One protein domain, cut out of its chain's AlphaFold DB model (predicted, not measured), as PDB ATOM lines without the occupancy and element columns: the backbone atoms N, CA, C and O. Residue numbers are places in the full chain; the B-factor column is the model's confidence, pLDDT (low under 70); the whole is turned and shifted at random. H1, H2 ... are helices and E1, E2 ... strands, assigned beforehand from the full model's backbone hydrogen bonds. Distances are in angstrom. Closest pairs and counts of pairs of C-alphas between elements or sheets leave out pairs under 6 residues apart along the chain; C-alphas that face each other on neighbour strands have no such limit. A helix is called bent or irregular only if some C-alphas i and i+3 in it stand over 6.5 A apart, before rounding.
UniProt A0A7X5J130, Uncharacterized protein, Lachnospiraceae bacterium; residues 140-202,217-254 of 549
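Overview. This is residues 140 to 202 and 217 to 254 of the 549 residues of an uncharacterized protein of Lachnospiraceae bacterium (UniProt A0A7X5J130). A small wall of four side-by-side parallel strands, in the order E2, E1, E3, E4, is covered on one face by H1, while H4 starts beside H1 and spreads from it as a V. Two short helices, H2 and H3, lie off the sheet, and residues 231 to 238 stick out as a free loop. The 101 printed residues include four named helices and four named strands, in the order E1, H1, E2, H2, H3, E3, E4, H4. The class is mixed, helices and strands, with under half of the residues in named elements. The whole is compact, with a radius of gyration of the C-alphas of 13.5 A and spans of 40 by 38 by 24 A.

Arrangement. E1, residues 145 to 148, is an inner strand. H1, residues 153 to 165, is on the sheet at a height of 9.9 A, over E1 and, only just, over E3, residues 221 to 225, on which 3 of its C-alphas fall. It runs along the strands, at 11 degrees to E1 on the local plane. E2, residues 170 to 173, is an edge strand parallel to E1, with N 146 and O 170 2.8 A apart, within hydrogen-bond range. E1, H1 and E2 make a strand-helix-strand unit, two parallel neighbour strands with a helix between, and its crossover is right-handed. Residues 172 to 173 of E2 also pair, parallel, with residues 189 to 190. H2, residues 177 to 180, and H3, residues 193 to 198, are not on the sheet and are apart from each other. E3 is parallel to E1, with N 224 and O 147 2.7 A apart. E4, residues 241 to 243, is the other edge strand, parallel to E3 at 37 degrees, with N 225 and O 242 2.8 A apart. H4, residues 244 to 254, is on the sheet; its closest C-alpha to E3 is that of Ser 244, 5.8 A from Ile 224. H1, with residues 154 to 158 alone, touches H4, the same way at a steep tilt of 60 degrees; their closest C-alphas, Tyr 154 and Ser 244, are 5.9 A apart. With these two helices on one face, the sheet makes two layers. Every O i to N i+4 pair is within hydrogen-bond range in H1, against 1 of 2 in H3 and 6 of 7 in H4; H2 is too short for such a pair, and its 1 pair of O i to N i+3 is within range.

Along the chain. E1 begins at C-alpha 145, (113.310, 126.472, 89.802), and H1 spans 18.5 A. E2 measures 10.2 A, H2 5.1 A, H3 9.3 A, E1 10.0 A, E3 13.1 A and E4 7.1 A. H4 spans 17.5 A to C-alpha 254, (101.404, 136.167, 70.486), and is irregular, C-alphas 251 and 254 being 7.8 A apart.

Size, cuts and confidence. The two C-alphas farthest apart, Cys 183 and Phe 233, are 40.2 A apart. Residues 203 to 216 are not printed, and C-alphas 202 and 217 are 11.9 A apart across the cut. The links H2 to H3 and E3 to E4 are long. Mean pLDDT of the printed part is 83.7; residues 193 to 202, 217 to 219 and 229 to 236 are under 70.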
ATOM      1  N   LEU A 140     106.907 131.220  82.173       96.25
ATOM      2  CA  LEU A 140     108.148 131.377  82.951       96.25
ATOM      3  C   LEU A 140     107.942 132.051  84.320       96.25
ATOM      4  O   LEU A 140     108.843 132.075  85.159       96.25
ATOM      5  N   SER A 141     106.765 132.608  84.586       95.25
ATOM      6  CA  SER A 141     106.438 133.088  85.929       95.25
ATOM      7  C   SER A 141     105.967 131.959  86.851       95.25
ATOM      8  O   SER A 141     106.008 132.115  88.073       95.25
ATOM      9  N   ARG A 142     105.531 130.823  86.278       92.62
ATOM     10  CA  ARG A 142     104.839 129.759  87.011       92.62
ATOM     11  C   ARG A 142     105.743 128.939  87.908       92.62
ATOM     12  O   ARG A 142     105.202 128.456  88.886       92.62
ATOM     13  N   ALA A 143     107.032 128.765  87.614       92.44
ATOM     14  CA  ALA A 143     107.960 127.970  88.428       92.44
ATOM     15  C   ALA A 143     108.986 128.842  89.154       92.44
ATOM     16  O   ALA A 143     109.260 129.966  88.737       92.44
ATOM     17  N   ASP A 144     109.552 128.322  90.241       92.62
ATOM     18  CA  ASP A 144     110.622 128.936  91.036       92.62
ATOM     19  C   ASP A 144     112.014 128.401  90.671       92.62
ATOM     20  O   ASP A 144     113.002 129.131  90.780       92.62
ATOM     21  N   THR A 145     112.072 127.162  90.182       93.31
ATOM     22  CA  THR A 145     113.310 126.472  89.802       93.31
ATOM     23  C   THR A 145     113.195 125.901  88.388       93.31
ATOM     24  O   THR A 145     112.172 125.323  88.027       93.31
ATOM     25  N   TYR A 146     114.260 126.025  87.602       94.75
ATOM     26  CA  TYR A 146     114.362 125.528  86.231       94.75
ATOM     27  C   TYR A 146     115.540 124.566  86.115       94.75
ATOM     28  O   TYR A 146     116.684 124.963  86.333       94.75
ATOM     29  N   LEU A 147     115.257 123.308  85.782       94.19
ATOM     30  CA  LEU A 147     116.261 122.275  85.553       94.19
ATOM     31  C   LEU A 147     116.416 122.048  84.053       94.19
ATOM     32  O   LEU A 147     115.455 121.653  83.404       94.19
ATOM     33  N   PHE A 148     117.607 122.272  83.513       93.94
ATOM     34  CA  PHE A 148     117.910 122.108  82.092       93.94
ATOM     35  C   PHE A 148     118.716 120.826  81.868       93.94
ATOM     36  O   PHE A 148     119.781 120.643  82.468       93.94
ATOM     37  N   GLU A 149     118.201 119.934  81.016       91.38
ATOM     38  CA  GLU A 149     118.854 118.656  80.704       91.38
ATOM     39  C   GLU A 149     120.093 118.819  79.824       91.38
ATOM     40  O   GLU A 149     121.080 118.125  80.048       91.38
ATOM     41  N   GLU A 150     120.041 119.724  78.848       92.56
ATOM     42  CA  GLU A 150     121.127 119.998  77.904       92.56
ATOM     43  C   GLU A 150     121.320 121.506  77.744       92.56
ATOM     44  O   GLU A 150     120.354 122.270  77.808       92.56
ATOM     45  N   PHE A 151     122.557 121.928  77.484       94.88
ATOM     46  CA  PHE A 151     122.854 123.292  77.076       94.88
ATOM     47  C   PHE A 151     122.773 123.417  75.550       94.88
ATOM     48  O   PHE A 151     123.527 122.788  74.813       94.88
ATOM     49  N   GLU A 152     121.850 124.237  75.053       95.44
ATOM     50  CA  GLU A 152     121.643 124.479  73.621       95.44
ATOM     51  C   GLU A 152     121.115 125.899  73.360       95.44
ATOM     52  O   GLU A 152     120.890 126.666  74.298       95.44
ATOM     53  N   GLU A 153     120.936 126.257  72.088       95.44
ATOM     54  CA  GLU A 153     120.561 127.605  71.642       95.44
ATOM     55  C   GLU A 153     119.342 128.190  72.380       95.44
ATOM     56  O   GLU A 153     119.401 129.307  72.899       95.44
ATOM     57  N   TYR A 154     118.229 127.457  72.445       95.62
ATOM     58  CA  TYR A 154     117.011 127.955  73.087       95.62
ATOM     59  C   TYR A 154     117.171 128.014  74.601       95.62
ATOM     60  O   TYR A 154     116.677 128.943  75.232       95.62
ATOM     61  N   THR A 155     117.901 127.079  75.196       96.00
ATOM     62  CA  THR A 155     118.237 127.088  76.620       96.00
ATOM     63  C   THR A 155     119.042 128.327  77.003       96.00
ATOM     64  O   THR A 155     118.702 128.978  77.995       96.00
ATOM     65  N   ALA A 156     120.038 128.713  76.196       96.38
ATOM     66  CA  ALA A 156     120.789 129.951  76.396       96.38
ATOM     67  C   ALA A 156     119.854 131.175  76.374       96.38
ATOM     68  O   ALA A 156     119.868 131.981  77.309       96.38
ATOM     69  N   PHE A 157     118.962 131.258  75.380       97.00
ATOM     70  CA  PHE A 157     117.975 132.337  75.285       97.00
ATOM     71  C   PHE A 157     117.001 132.364  76.477       97.00
ATOM     72  O   PHE A 157     116.778 133.412  77.084       97.00
ATOM     73  N   ILE A 158     116.443 131.213  76.867       97.62
ATOM     74  CA  ILE A 158     115.526 131.090  78.012       97.62
ATOM     75  C   ILE A 158     116.220 131.545  79.301       97.62
ATOM     76  O   ILE A 158     115.634 132.278  80.099       97.62
ATOM     77  N   CYS A 159     117.481 131.158  79.504       97.44
ATOM     78  CA  CYS A 159     118.270 131.571  80.661       97.44
ATOM     79  C   CYS A 159     118.539 133.077  80.692       97.44
ATOM     80  O   CYS A 159     118.517 133.673  81.778       97.44
ATOM     81  N   GLU A 160     118.733 133.700  79.530       96.50
ATOM     82  CA  GLU A 160     118.862 135.147  79.404       96.50
ATOM     83  C   GLU A 160     117.546 135.870  79.740       96.50
ATOM     84  O   GLU A 160     117.548 136.836  80.512       96.50
ATOM     85  N   VAL A 161     116.405 135.369  79.248       97.69
ATOM     86  CA  VAL A 161     115.070 135.871  79.623       97.69
ATOM     87  C   VAL A 161     114.873 135.775  81.135       97.69
ATOM     88  O   VAL A 161     114.495 136.766  81.765       97.69
ATOM     89  N   LEU A 162     115.169 134.616  81.732       97.94
ATOM     90  CA  LEU A 162     115.052 134.404  83.174       97.94
ATOM     91  C   LEU A 162     115.971 135.346  83.960       97.94
ATOM     92  O   LEU A 162     115.513 135.954  84.914       97.94
ATOM     93  N   GLU A 163     117.239 135.540  83.574       96.19
ATOM     94  CA  GLU A 163     118.134 136.462  84.303       96.19
ATOM     95  C   GLU A 163     117.628 137.908  84.259       96.19
ATOM     96  O   GLU A 163     117.703 138.623  85.255       96.19
ATOM     97  N   ARG A 164     117.084 138.347  83.118       95.75
ATOM     98  CA  ARG A 164     116.624 139.731  82.947       95.75
ATOM     99  C   ARG A 164     115.257 139.997  83.574       95.75
ATOM    100  O   ARG A 164     115.007 141.120  84.011       95.75
ATOM    101  N   LYS A 165     114.346 139.022  83.540       97.44
ATOM    102  CA  LYS A 165     112.937 139.201  83.939       97.44
ATOM    103  C   LYS A 165     112.604 138.592  85.296       97.44
ATOM    104  O   LYS A 165     111.721 139.117  85.965       97.44
ATOM    105  N   PHE A 166     113.315 137.540  85.690       96.94
ATOM    106  CA  PHE A 166     113.083 136.776  86.913       96.94
ATOM    107  C   PHE A 166     114.417 136.367  87.579       96.94
ATOM    108  O   PHE A 166     114.699 135.175  87.741       96.94
ATOM    109  N   PRO A 167     115.292 137.331  87.931       96.00
ATOM    110  CA  PRO A 167     116.628 137.046  88.467       96.00
ATOM    111  C   PRO A 167     116.608 136.242  89.775       96.00
ATOM    112  O   PRO A 167     117.624 135.682  90.181       96.00
ATOM    113  N   GLU A 168     115.491 136.206  90.490       95.62
ATOM    114  CA  GLU A 168     115.317 135.413  91.704       95.62
ATOM    115  C   GLU A 168     115.170 133.906  91.448       95.62
ATOM    116  O   GLU A 168     115.343 133.124  92.382       95.62
ATOM    117  N   LYS A 169     114.851 133.501  90.215       95.06
ATOM    118  CA  LYS A 169     114.561 132.107  89.860       95.06
ATOM    119  C   LYS A 169     115.835 131.286  89.772       95.06
ATOM    120  O   LYS A 169     116.837 131.711  89.194       95.06
ATOM    121  N   GLU A 170     115.789 130.086  90.338       95.44
ATOM    122  CA  GLU A 170     116.933 129.180  90.356       95.44
ATOM    123  C   GLU A 170     117.073 128.469  89.005       95.44
ATOM    124  O   GLU A 170     116.090 127.994  88.438       95.44
ATOM    125  N   LYS A 171     118.309 128.369  88.504       95.88
ATOM    126  CA  LYS A 171     118.659 127.650  87.272       95.88
ATOM    127  C   LYS A 171     119.655 126.556  87.616       95.88
ATOM    128  O   LYS A 171     120.691 126.832  88.231       95.88
ATOM    129  N   ILE A 172     119.335 125.330  87.234       94.75
ATOM    130  CA  ILE A 172     120.137 124.138  87.497       94.75
ATOM    131  C   ILE A 172     120.442 123.474  86.160       94.75
ATOM    132  O   ILE A 172     119.521 123.159  85.411       94.75
ATOM    133  N   PHE A 173     121.719 123.236  85.876       94.81
ATOM    134  CA  PHE A 173     122.149 122.508  84.682       94.81
ATOM    135  C   PHE A 173     122.595 121.095  85.031       94.81
ATOM    136  O   PHE A 173     123.314 120.886  86.010       94.81
ATOM    137  N   LEU A 174     122.164 120.133  84.217       91.81
ATOM    138  CA  LEU A 174     122.619 118.741  84.275       91.81
ATOM    139  C   LEU A 174     123.720 118.440  83.250       91.81
ATOM    140  O   LEU A 174     124.352 117.389  83.332       91.81
ATOM    141  N   ASP A 175     123.922 119.350  82.300       91.69
ATOM    142  CA  ASP A 175     124.901 119.262  81.221       91.69
ATOM    143  C   ASP A 175     126.124 120.129  81.531       91.69
ATOM    144  O   ASP A 175     126.005 121.339  81.745       91.69
ATOM    145  N   GLU A 176     127.297 119.502  81.543       91.81
ATOM    146  CA  GLU A 176     128.584 120.143  81.825       91.81
ATOM    147  C   GLU A 176     128.969 121.206  80.790       91.81
ATOM    148  O   GLU A 176     129.700 122.138  81.123       91.81
ATOM    149  N   ASN A 177     128.391 121.167  79.582       93.06
ATOM    150  CA  ASN A 177     128.573 122.231  78.591       93.06
ATOM    151  C   ASN A 177     128.191 123.619  79.113       93.06
ATOM    152  O   ASN A 177     128.704 124.617  78.610       93.06
ATOM    153  N   ALA A 178     127.319 123.713  80.121       93.56
ATOM    154  CA  ALA A 178     127.007 124.991  80.751       93.56
ATOM    155  C   ALA A 178     128.276 125.731  81.229       93.56
ATOM    156  O   ALA A 178     128.313 126.959  81.188       93.56
ATOM    157  N   GLU A 179     129.329 125.006  81.628       92.75
ATOM    158  CA  GLU A 179     130.620 125.582  82.030       92.75
ATOM    159  C   GLU A 179     131.404 126.172  80.846       92.75
ATOM    160  O   GLU A 179     131.954 127.274  80.971       92.75
ATOM    161  N   VAL A 180     131.387 125.506  79.682       92.25
ATOM    162  CA  VAL A 180     131.982 126.009  78.424       92.25
ATOM    163  C   VAL A 180     131.360 127.354  78.048       92.25
ATOM    164  O   VAL A 180     132.050 128.296  77.667       92.25
ATOM    165  N   PHE A 181     130.050 127.489  78.241       93.94
ATOM    166  CA  PHE A 181     129.293 128.701  77.928       93.94
ATOM    167  C   PHE A 181     129.136 129.657  79.125       93.94
ATOM    168  O   PHE A 181     128.235 130.498  79.156       93.94
ATOM    169  N   SER A 182     130.050 129.614  80.099       90.31
ATOM    170  CA  SER A 182     130.069 130.564  81.226       90.31
ATOM    171  C   SER A 182     130.203 132.037  80.793       90.31
ATOM    172  O   SER A 182     129.822 132.942  81.541       90.31
ATOM    173  N   CYS A 183     130.662 132.292  79.559       89.44
ATOM    174  CA  CYS A 183     130.746 133.621  78.950       89.44
ATOM    175  C   CYS A 183     129.397 134.362  78.857       89.44
ATOM    176  O   CYS A 183     129.394 135.592  78.828       89.44
ATOM    177  N   PHE A 184     128.258 133.657  78.877       91.69
ATOM    178  CA  PHE A 184     126.923 134.269  78.886       91.69
ATOM    179  C   PHE A 184     126.574 134.976  80.209       91.69
ATOM    180  O   PHE A 184     125.675 135.815  80.246       91.69
ATOM    181  N   GLY A 185     127.271 134.665  81.308       90.06
ATOM    182  CA  GLY A 185     127.217 135.444  82.550       90.06
ATOM    183  C   GLY A 185     125.923 135.364  83.375       90.06
ATOM    184  O   GLY A 185     125.774 136.142  84.321       90.06
ATOM    185  N   PHE A 186     124.988 134.455  83.073       92.06
ATOM    186  CA  PHE A 186     123.818 134.213  83.932       92.06
ATOM    187  C   PHE A 186     124.177 133.358  85.157       92.06
ATOM    188  O   PHE A 186     125.136 132.586  85.148       92.06
ATOM    189  N   ARG A 187     123.391 133.480  86.236       94.00
ATOM    190  CA  ARG A 187     123.608 132.705  87.467       94.00
ATOM    191  C   ARG A 187     122.946 131.339  87.365       94.00
ATOM    192  O   ARG A 187     121.745 131.249  87.128       94.00
ATOM    193  N   TYR A 188     123.719 130.291  87.614       95.25
ATOM    194  CA  TYR A 188     123.242 128.916  87.685       95.25
ATOM    195  C   TYR A 188     124.080 128.109  88.679       95.25
ATOM    196  O   TYR A 188     125.113 128.573  89.167       95.25
ATOM    197  N   ARG A 189     123.636 126.887  88.968       94.38
ATOM    198  CA  ARG A 189     124.469 125.858  89.596       94.38
ATOM    199  C   ARG A 189     124.407 124.565  88.796       94.38
ATOM    200  O   ARG A 189     123.415 124.302  88.118       94.38
ATOM    201  N   MET A 190     125.435 123.741  88.930       93.75
ATOM    202  CA  MET A 190     125.387 122.366  88.446       93.75
ATOM    203  C   MET A 190     124.535 121.512  89.391       93.75
ATOM    204  O   MET A 190     124.578 121.683  90.615       93.75
ATOM    205  N   GLY A 191     123.728 120.629  88.816       88.25
ATOM    206  CA  GLY A 191     122.938 119.622  89.519       88.25
ATOM    207  C   GLY A 191     123.337 118.214  89.091       88.25
ATOM    208  O   GLY A 191     124.130 118.023  88.173       88.25
ATOM    209  N   THR A 192     122.772 117.206  89.752       80.94
ATOM    210  CA  THR A 192     122.956 115.801  89.356       80.94
ATOM    211  C   THR A 192     121.626 115.185  88.956       80.94
ATOM    212  O   THR A 192     120.571 115.596  89.439       80.94
ATOM    213  N   ARG A 193     121.659 114.141  88.119       68.38
ATOM    214  CA  ARG A 193     120.446 113.371  87.794       68.38
ATOM    215  C   ARG A 193     119.788 112.742  89.028       68.38
ATOM    216  O   ARG A 193     118.594 112.478  88.996       68.38
ATOM    217  N   ASP A 194     120.525 112.542  90.118       64.19
ATOM    218  CA  ASP A 194     119.970 112.020  91.368       64.19
ATOM    219  C   ASP A 194     119.175 113.087  92.155       64.19
ATOM    220  O   ASP A 194     118.244 112.727  92.877       64.19
ATOM    221  N   GLU A 195     119.451 114.390  91.968       59.69
ATOM    222  CA  GLU A 195     118.615 115.476  92.521       59.69
ATOM    223  C   GLU A 195     117.200 115.471  91.907       59.69
ATOM    224  O   GLU A 195     116.238 115.780  92.604       59.69
ATOM    225  N   LEU A 196     117.047 115.029  90.648       57.34
ATOM    226  CA  LEU A 196     115.736 114.853  89.993       57.34
ATOM    227  C   LEU A 196     114.897 113.746  90.643       57.34
ATOM    228  O   LEU A 196     113.675 113.846  90.700       57.34
ATOM    229  N   LEU A 197     115.546 112.670  91.101       52.44
ATOM    230  CA  LEU A 197     114.874 111.493  91.659       52.44
ATOM    231  C   LEU A 197     114.446 111.716  93.115       52.44
ATOM    232  O   LEU A 197     113.417 111.189  93.535       52.44
ATOM    233  N   GLN A 198     115.197 112.518  93.876       47.94
ATOM    234  CA  GLN A 198     114.843 112.855  95.260       47.94
ATOM    235  C   GLN A 198     113.589 113.737  95.350       47.94
ATOM    236  O   GLN A 198     112.796 113.547  96.270       47.94
ATOM    237  N   ASP A 199     113.364 114.622  94.372       47.28
ATOM    238  CA  ASP A 199     112.134 115.421  94.262       47.28
ATOM    239  C   ASP A 199     110.983 114.665  93.551       47.28
ATOM    240  O   ASP A 199     109.846 115.120  93.573       47.28
ATOM    241  N   ALA A 200     111.220 113.496  92.945       42.78
ATOM    242  CA  ALA A 200     110.174 112.707  92.274       42.78
ATOM    243  C   ALA A 200     109.582 111.569  93.136       42.78
ATOM    244  O   ALA A 200     108.554 110.995  92.776       42.78
ATOM    245  N   GLY A 201     110.182 111.257  94.292       37.19
ATOM    246  CA  GLY A 201     109.825 110.084  95.099       37.19
ATOM    247  C   GLY A 201     110.299 108.761  94.469       37.19
ATOM    248  O   GLY A 201     110.386 108.614  93.254       37.19
ATOM    249  N   ASP A 202     110.643 107.781  95.310       35.31
ATOM    250  CA  ASP A 202     111.259 106.508  94.894       35.31
ATOM    251  C   ASP A 202     110.423 105.708  93.861       35.31
ATOM    252  O   ASP A 202     109.302 105.305  94.176       35.31
ATOM    253  N   SER A 217     106.715 117.757  95.080       43.94
ATOM    254  CA  SER A 217     107.813 117.867  96.053       43.94
ATOM    255  C   SER A 217     107.757 119.142  96.900       43.94
ATOM    256  O   SER A 217     108.706 119.463  97.616       43.94
ATOM    257  N   GLY A 218     106.682 119.933  96.815       50.19
ATOM    258  CA  GLY A 218     106.599 121.251  97.449       50.19
ATOM    259  C   GLY A 218     107.543 122.301  96.840       50.19
ATOM    260  O   GLY A 218     107.442 123.478  97.191       50.19
ATOM    261  N   ARG A 219     108.423 121.915  95.903       62.91
ATOM    262  CA  ARG A 219     109.163 122.814  95.016       62.91
ATOM    263  C   ARG A 219     108.444 122.913  93.681       62.91
ATOM    264  O   ARG A 219     108.228 121.931  92.978       62.91
ATOM    265  N   ASN A 220     108.093 124.136  93.320       83.88
ATOM    266  CA  ASN A 220     107.481 124.447  92.046       83.88
ATOM    267  C   ASN A 220     108.574 124.561  90.974       83.88
ATOM    268  O   ASN A 220     109.133 125.636  90.764       83.88
ATOM    269  N   ALA A 221     108.944 123.436  90.366       87.56
ATOM    270  CA  ALA A 221     110.071 123.347  89.441       87.56
ATOM    271  C   ALA A 221     109.631 122.904  88.043       87.56
ATOM    272  O   ALA A 221     108.743 122.063  87.920       87.56
ATOM    273  N   PHE A 222     110.276 123.440  87.005       92.06
ATOM    274  CA  PHE A 222     110.143 122.975  85.625       92.06
ATOM    275  C   PHE A 222     111.379 122.188  85.203       92.06
ATOM    276  O   PHE A 222     112.507 122.651  85.375       92.06
ATOM    277  N   TYR A 223     111.153 121.019  84.611       90.38
ATOM    278  CA  TYR A 223     112.176 120.224  83.946       90.38
ATOM    279  C   TYR A 223     112.134 120.506  82.444       90.38
ATOM    280  O   TYR A 223     111.101 120.313  81.802       90.38
ATOM    281  N   ILE A 224     113.247 121.000  81.909       91.88
ATOM    282  CA  ILE A 224     113.394 121.445  80.528       91.88
ATOM    283  C   ILE A 224     114.270 120.450  79.768       91.88
ATOM    284  O   ILE A 224     115.483 120.386  79.978       91.88
ATOM    285  N   THR A 225     113.649 119.683  78.872       89.94
ATOM    286  CA  THR A 225     114.327 118.721  77.997       89.94
ATOM    287  C   THR A 225     114.770 119.361  76.689       89.94
ATOM    288  O   THR A 225     114.250 120.388  76.236       89.94
ATOM    289  N   SER A 226     115.682 118.673  76.007       84.25
ATOM    290  CA  SER A 226     116.072 119.002  74.638       84.25
ATOM    291  C   SER A 226     115.557 117.994  73.604       84.25
ATOM    292  O   SER A 226     116.113 117.871  72.509       84.25
ATOM    293  N   GLU A 227     114.465 117.295  73.934       78.38
ATOM    294  CA  GLU A 227     113.773 116.363  73.040       78.38
ATOM    295  C   GLU A 227     113.010 117.114  71.940       78.38
ATOM    296  O   GLU A 227     112.435 118.183  72.169       78.38
ATOM    297  N   ARG A 228     113.037 116.573  70.720       73.81
ATOM    298  CA  ARG A 228     112.437 117.200  69.527       73.81
ATOM    299  C   ARG A 228     111.397 116.333  68.845       73.81
ATOM    300  O   ARG A 228     110.857 116.755  67.835       73.81
ATOM    301  N   GLU A 229     111.131 115.156  69.392       66.50
ATOM    302  CA  GLU A 229     110.088 114.262  68.923       66.50
ATOM    303  C   GLU A 229     108.884 114.440  69.843       66.50
ATOM    304  O   GLU A 229     108.986 114.254  71.057       66.50
ATOM    305  N   LYS A 230     107.747 114.843  69.273       63.19
ATOM    306  CA  LYS A 230     106.491 114.929  70.010       63.19
ATOM    307  C   LYS A 230     105.556 113.847  69.509       63.19
ATOM    308  O   LYS A 230     105.007 113.943  68.421       63.19
ATOM    309  N   ASP A 231     105.367 112.808  70.308       55.56
ATOM    310  CA  ASP A 231     104.327 111.831  70.015       55.56
ATOM    311  C   ASP A 231     102.976 112.405  70.468       55.56
ATOM    312  O   ASP A 231     102.678 112.438  71.663       55.56
ATOM    313  N   PHE A 232     102.172 112.888  69.513       52.81
ATOM    314  CA  PHE A 232     100.842 113.461  69.769       52.81
ATOM    315  C   PHE A 232      99.883 112.496  70.463       52.81
ATOM    316  O   PHE A 232      98.937 112.945  71.114       52.81
ATOM    317  N   PHE A 233     100.096 111.191  70.300       47.47
ATOM    318  CA  PHE A 233      99.158 110.177  70.753       47.47
ATOM    319  C   PHE A 233      99.748 109.214  71.791       47.47
ATOM    320  O   PHE A 233      98.978 108.600  72.528       47.47
ATOM    321  N   GLY A 234     101.074 109.084  71.877       45.44
ATOM    322  CA  GLY A 234     101.752 108.161  72.792       45.44
ATOM    323  C   GLY A 234     102.444 108.800  73.997       45.44
ATOM    324  O   GLY A 234     102.593 108.116  75.010       45.44
ATOM    325  N   ARG A 235     102.806 110.096  73.975       51.81
ATOM    326  CA  ARG A 235     103.255 110.806  75.189       51.81
ATOM    327  C   ARG A 235     102.212 111.811  75.649       51.81
ATOM    328  O   ARG A 235     102.001 112.856  75.041       51.81
ATOM    329  N   ARG A 236     101.581 111.505  76.782       59.44
ATOM    330  CA  ARG A 236     100.703 112.445  77.482       59.44
ATOM    331  C   ARG A 236     101.524 113.676  77.870       59.44
ATOM    332  O   ARG A 236     102.603 113.525  78.435       59.44
ATOM    333  N   PHE A 237     101.021 114.878  77.585       71.12
ATOM    334  CA  PHE A 237     101.575 116.101  78.164       71.12
ATOM    335  C   PHE A 237     101.732 115.926  79.678       71.12
ATOM    336  O   PHE A 237     100.773 115.571  80.370       71.12
ATOM    337  N   GLN A 238     102.936 116.177  80.180       73.31
ATOM    338  CA  GLN A 238     103.236 116.112  81.599       73.31
ATOM    339  C   GLN A 238     103.423 117.532  82.111       73.31
ATOM    340  O   GLN A 238     104.287 118.279  81.657       73.31
ATOM    341  N   LYS A 239     102.581 117.913  83.071       75.88
ATOM    342  CA  LYS A 239     102.697 119.207  83.733       75.88
ATOM    343  C   LYS A 239     104.109 119.348  84.314       75.88
ATOM    344  O   LYS A 239     104.618 118.396  84.899       75.88
ATOM    345  N   ASN A 240     104.700 120.535  84.180       85.38
ATOM    346  CA  ASN A 240     106.050 120.873  84.646       85.38
ATOM    347  C   ASN A 240     107.214 120.199  83.890       85.38
ATOM    348  O   ASN A 240     108.366 120.441  84.244       85.38
ATOM    349  N   ILE A 241     106.946 119.403  82.852       87.81
ATOM    350  CA  ILE A 241     107.971 118.861  81.956       87.81
ATOM    351  C   ILE A 241     107.747 119.469  80.576       87.81
ATOM    352  O   ILE A 241     106.730 119.227  79.928       87.81
ATOM    353  N   TYR A 242     108.706 120.270  80.132       88.88
ATOM    354  CA  TYR A 242     108.644 120.992  78.869       88.88
ATOM    355  C   TYR A 242     109.926 120.738  78.090       88.88
ATOM    356  O   TYR A 242     110.982 120.561  78.677       88.88
ATOM    357  N   SER A 243     109.879 120.750  76.768       90.94
ATOM    358  CA  SER A 243     111.091 120.934  75.977       90.94
ATOM    359  C   SER A 243     111.447 122.421  75.902       90.94
ATOM    360  O   SER A 243     110.574 123.287  76.024       90.94
ATOM    361  N   SER A 244     112.712 122.755  75.640       93.62
ATOM    362  CA  SER A 244     113.090 124.151  75.373       93.62
ATOM    363  C   SER A 244     112.312 124.746  74.189       93.62
ATOM    364  O   SER A 244     111.950 125.921  74.212       93.62
ATOM    365  N   LEU A 245     111.938 123.926  73.201       91.81
ATOM    366  CA  LEU A 245     111.047 124.319  72.107       91.81
ATOM    367  C   LEU A 245     109.621 124.650  72.587       91.81
ATOM    368  O   LEU A 245     109.033 125.630  72.121       91.81
ATOM    369  N   ASP A 246     109.070 123.891  73.536       92.38
ATOM    370  CA  ASP A 246     107.763 124.206  74.118       92.38
ATOM    371  C   ASP A 246     107.806 125.575  74.834       92.38
ATOM    372  O   ASP A 246     106.923 126.412  74.645       92.38
ATOM    373  N   ILE A 247     108.877 125.868  75.583       94.69
ATOM    374  CA  ILE A 247     109.057 127.182  76.225       94.69
ATOM    375  C   ILE A 247     109.160 128.303  75.185       94.69
ATOM    376  O   ILE A 247     108.492 129.329  75.319       94.69
ATOM    377  N   MET A 248     109.945 128.115  74.123       94.50
ATOM    378  CA  MET A 248     110.065 129.118  73.062       94.50
ATOM    379  C   MET A 248     108.723 129.385  72.379       94.50
ATOM    380  O   MET A 248     108.341 130.538  72.184       94.50
ATOM    381  N   THR A 249     107.946 128.343  72.070       92.81
ATOM    382  CA  THR A 249     106.607 128.553  71.501       92.81
ATOM    383  C   THR A 249     105.684 129.271  72.475       92.81
ATOM    384  O   THR A 249     104.951 130.151  72.039       92.81
ATOM    385  N   ALA A 250     105.765 129.009  73.782       93.62
ATOM    386  CA  ALA A 250     105.021 129.770  74.787       93.62
ATOM    387  C   ALA A 250     105.417 131.254  74.847       93.62
ATOM    388  O   ALA A 250     104.546 132.091  75.061       93.62
ATOM    389  N   LEU A 251     106.699 131.586  74.656       95.25
ATOM    390  CA  LEU A 251     107.196 132.965  74.698       95.25
ATOM    391  C   LEU A 251     106.732 133.782  73.489       95.25
ATOM    392  O   LEU A 251     106.304 134.923  73.646       95.25
ATOM    393  N   PHE A 252     106.793 133.198  72.294       92.81
ATOM    394  CA  PHE A 252     106.659 133.936  71.033       92.81
ATOM    395  C   PHE A 252     105.285 133.824  70.367       92.81
ATOM    396  O   PHE A 252     105.027 134.477  69.359       92.81
ATOM    397  N   TRP A 253     104.369 133.005  70.888       88.88
ATOM    398  CA  TRP A 253     103.133 132.709  70.159       88.88
ATOM    399  C   TRP A 253     102.249 133.933  69.858       88.88
ATOM    400  O   TRP A 253     101.632 133.959  68.798       88.88
ATOM    401  N   GLN A 254     102.196 134.949  70.733       87.56
ATOM    402  CA  GLN A 254     101.404 136.167  70.486       87.56
ATOM    403  C   GLN A 254     102.046 137.116  69.472       87.56
ATOM    404  O   GLN A 254     101.358 137.996  68.961       87.56
TER     405      GLN A 254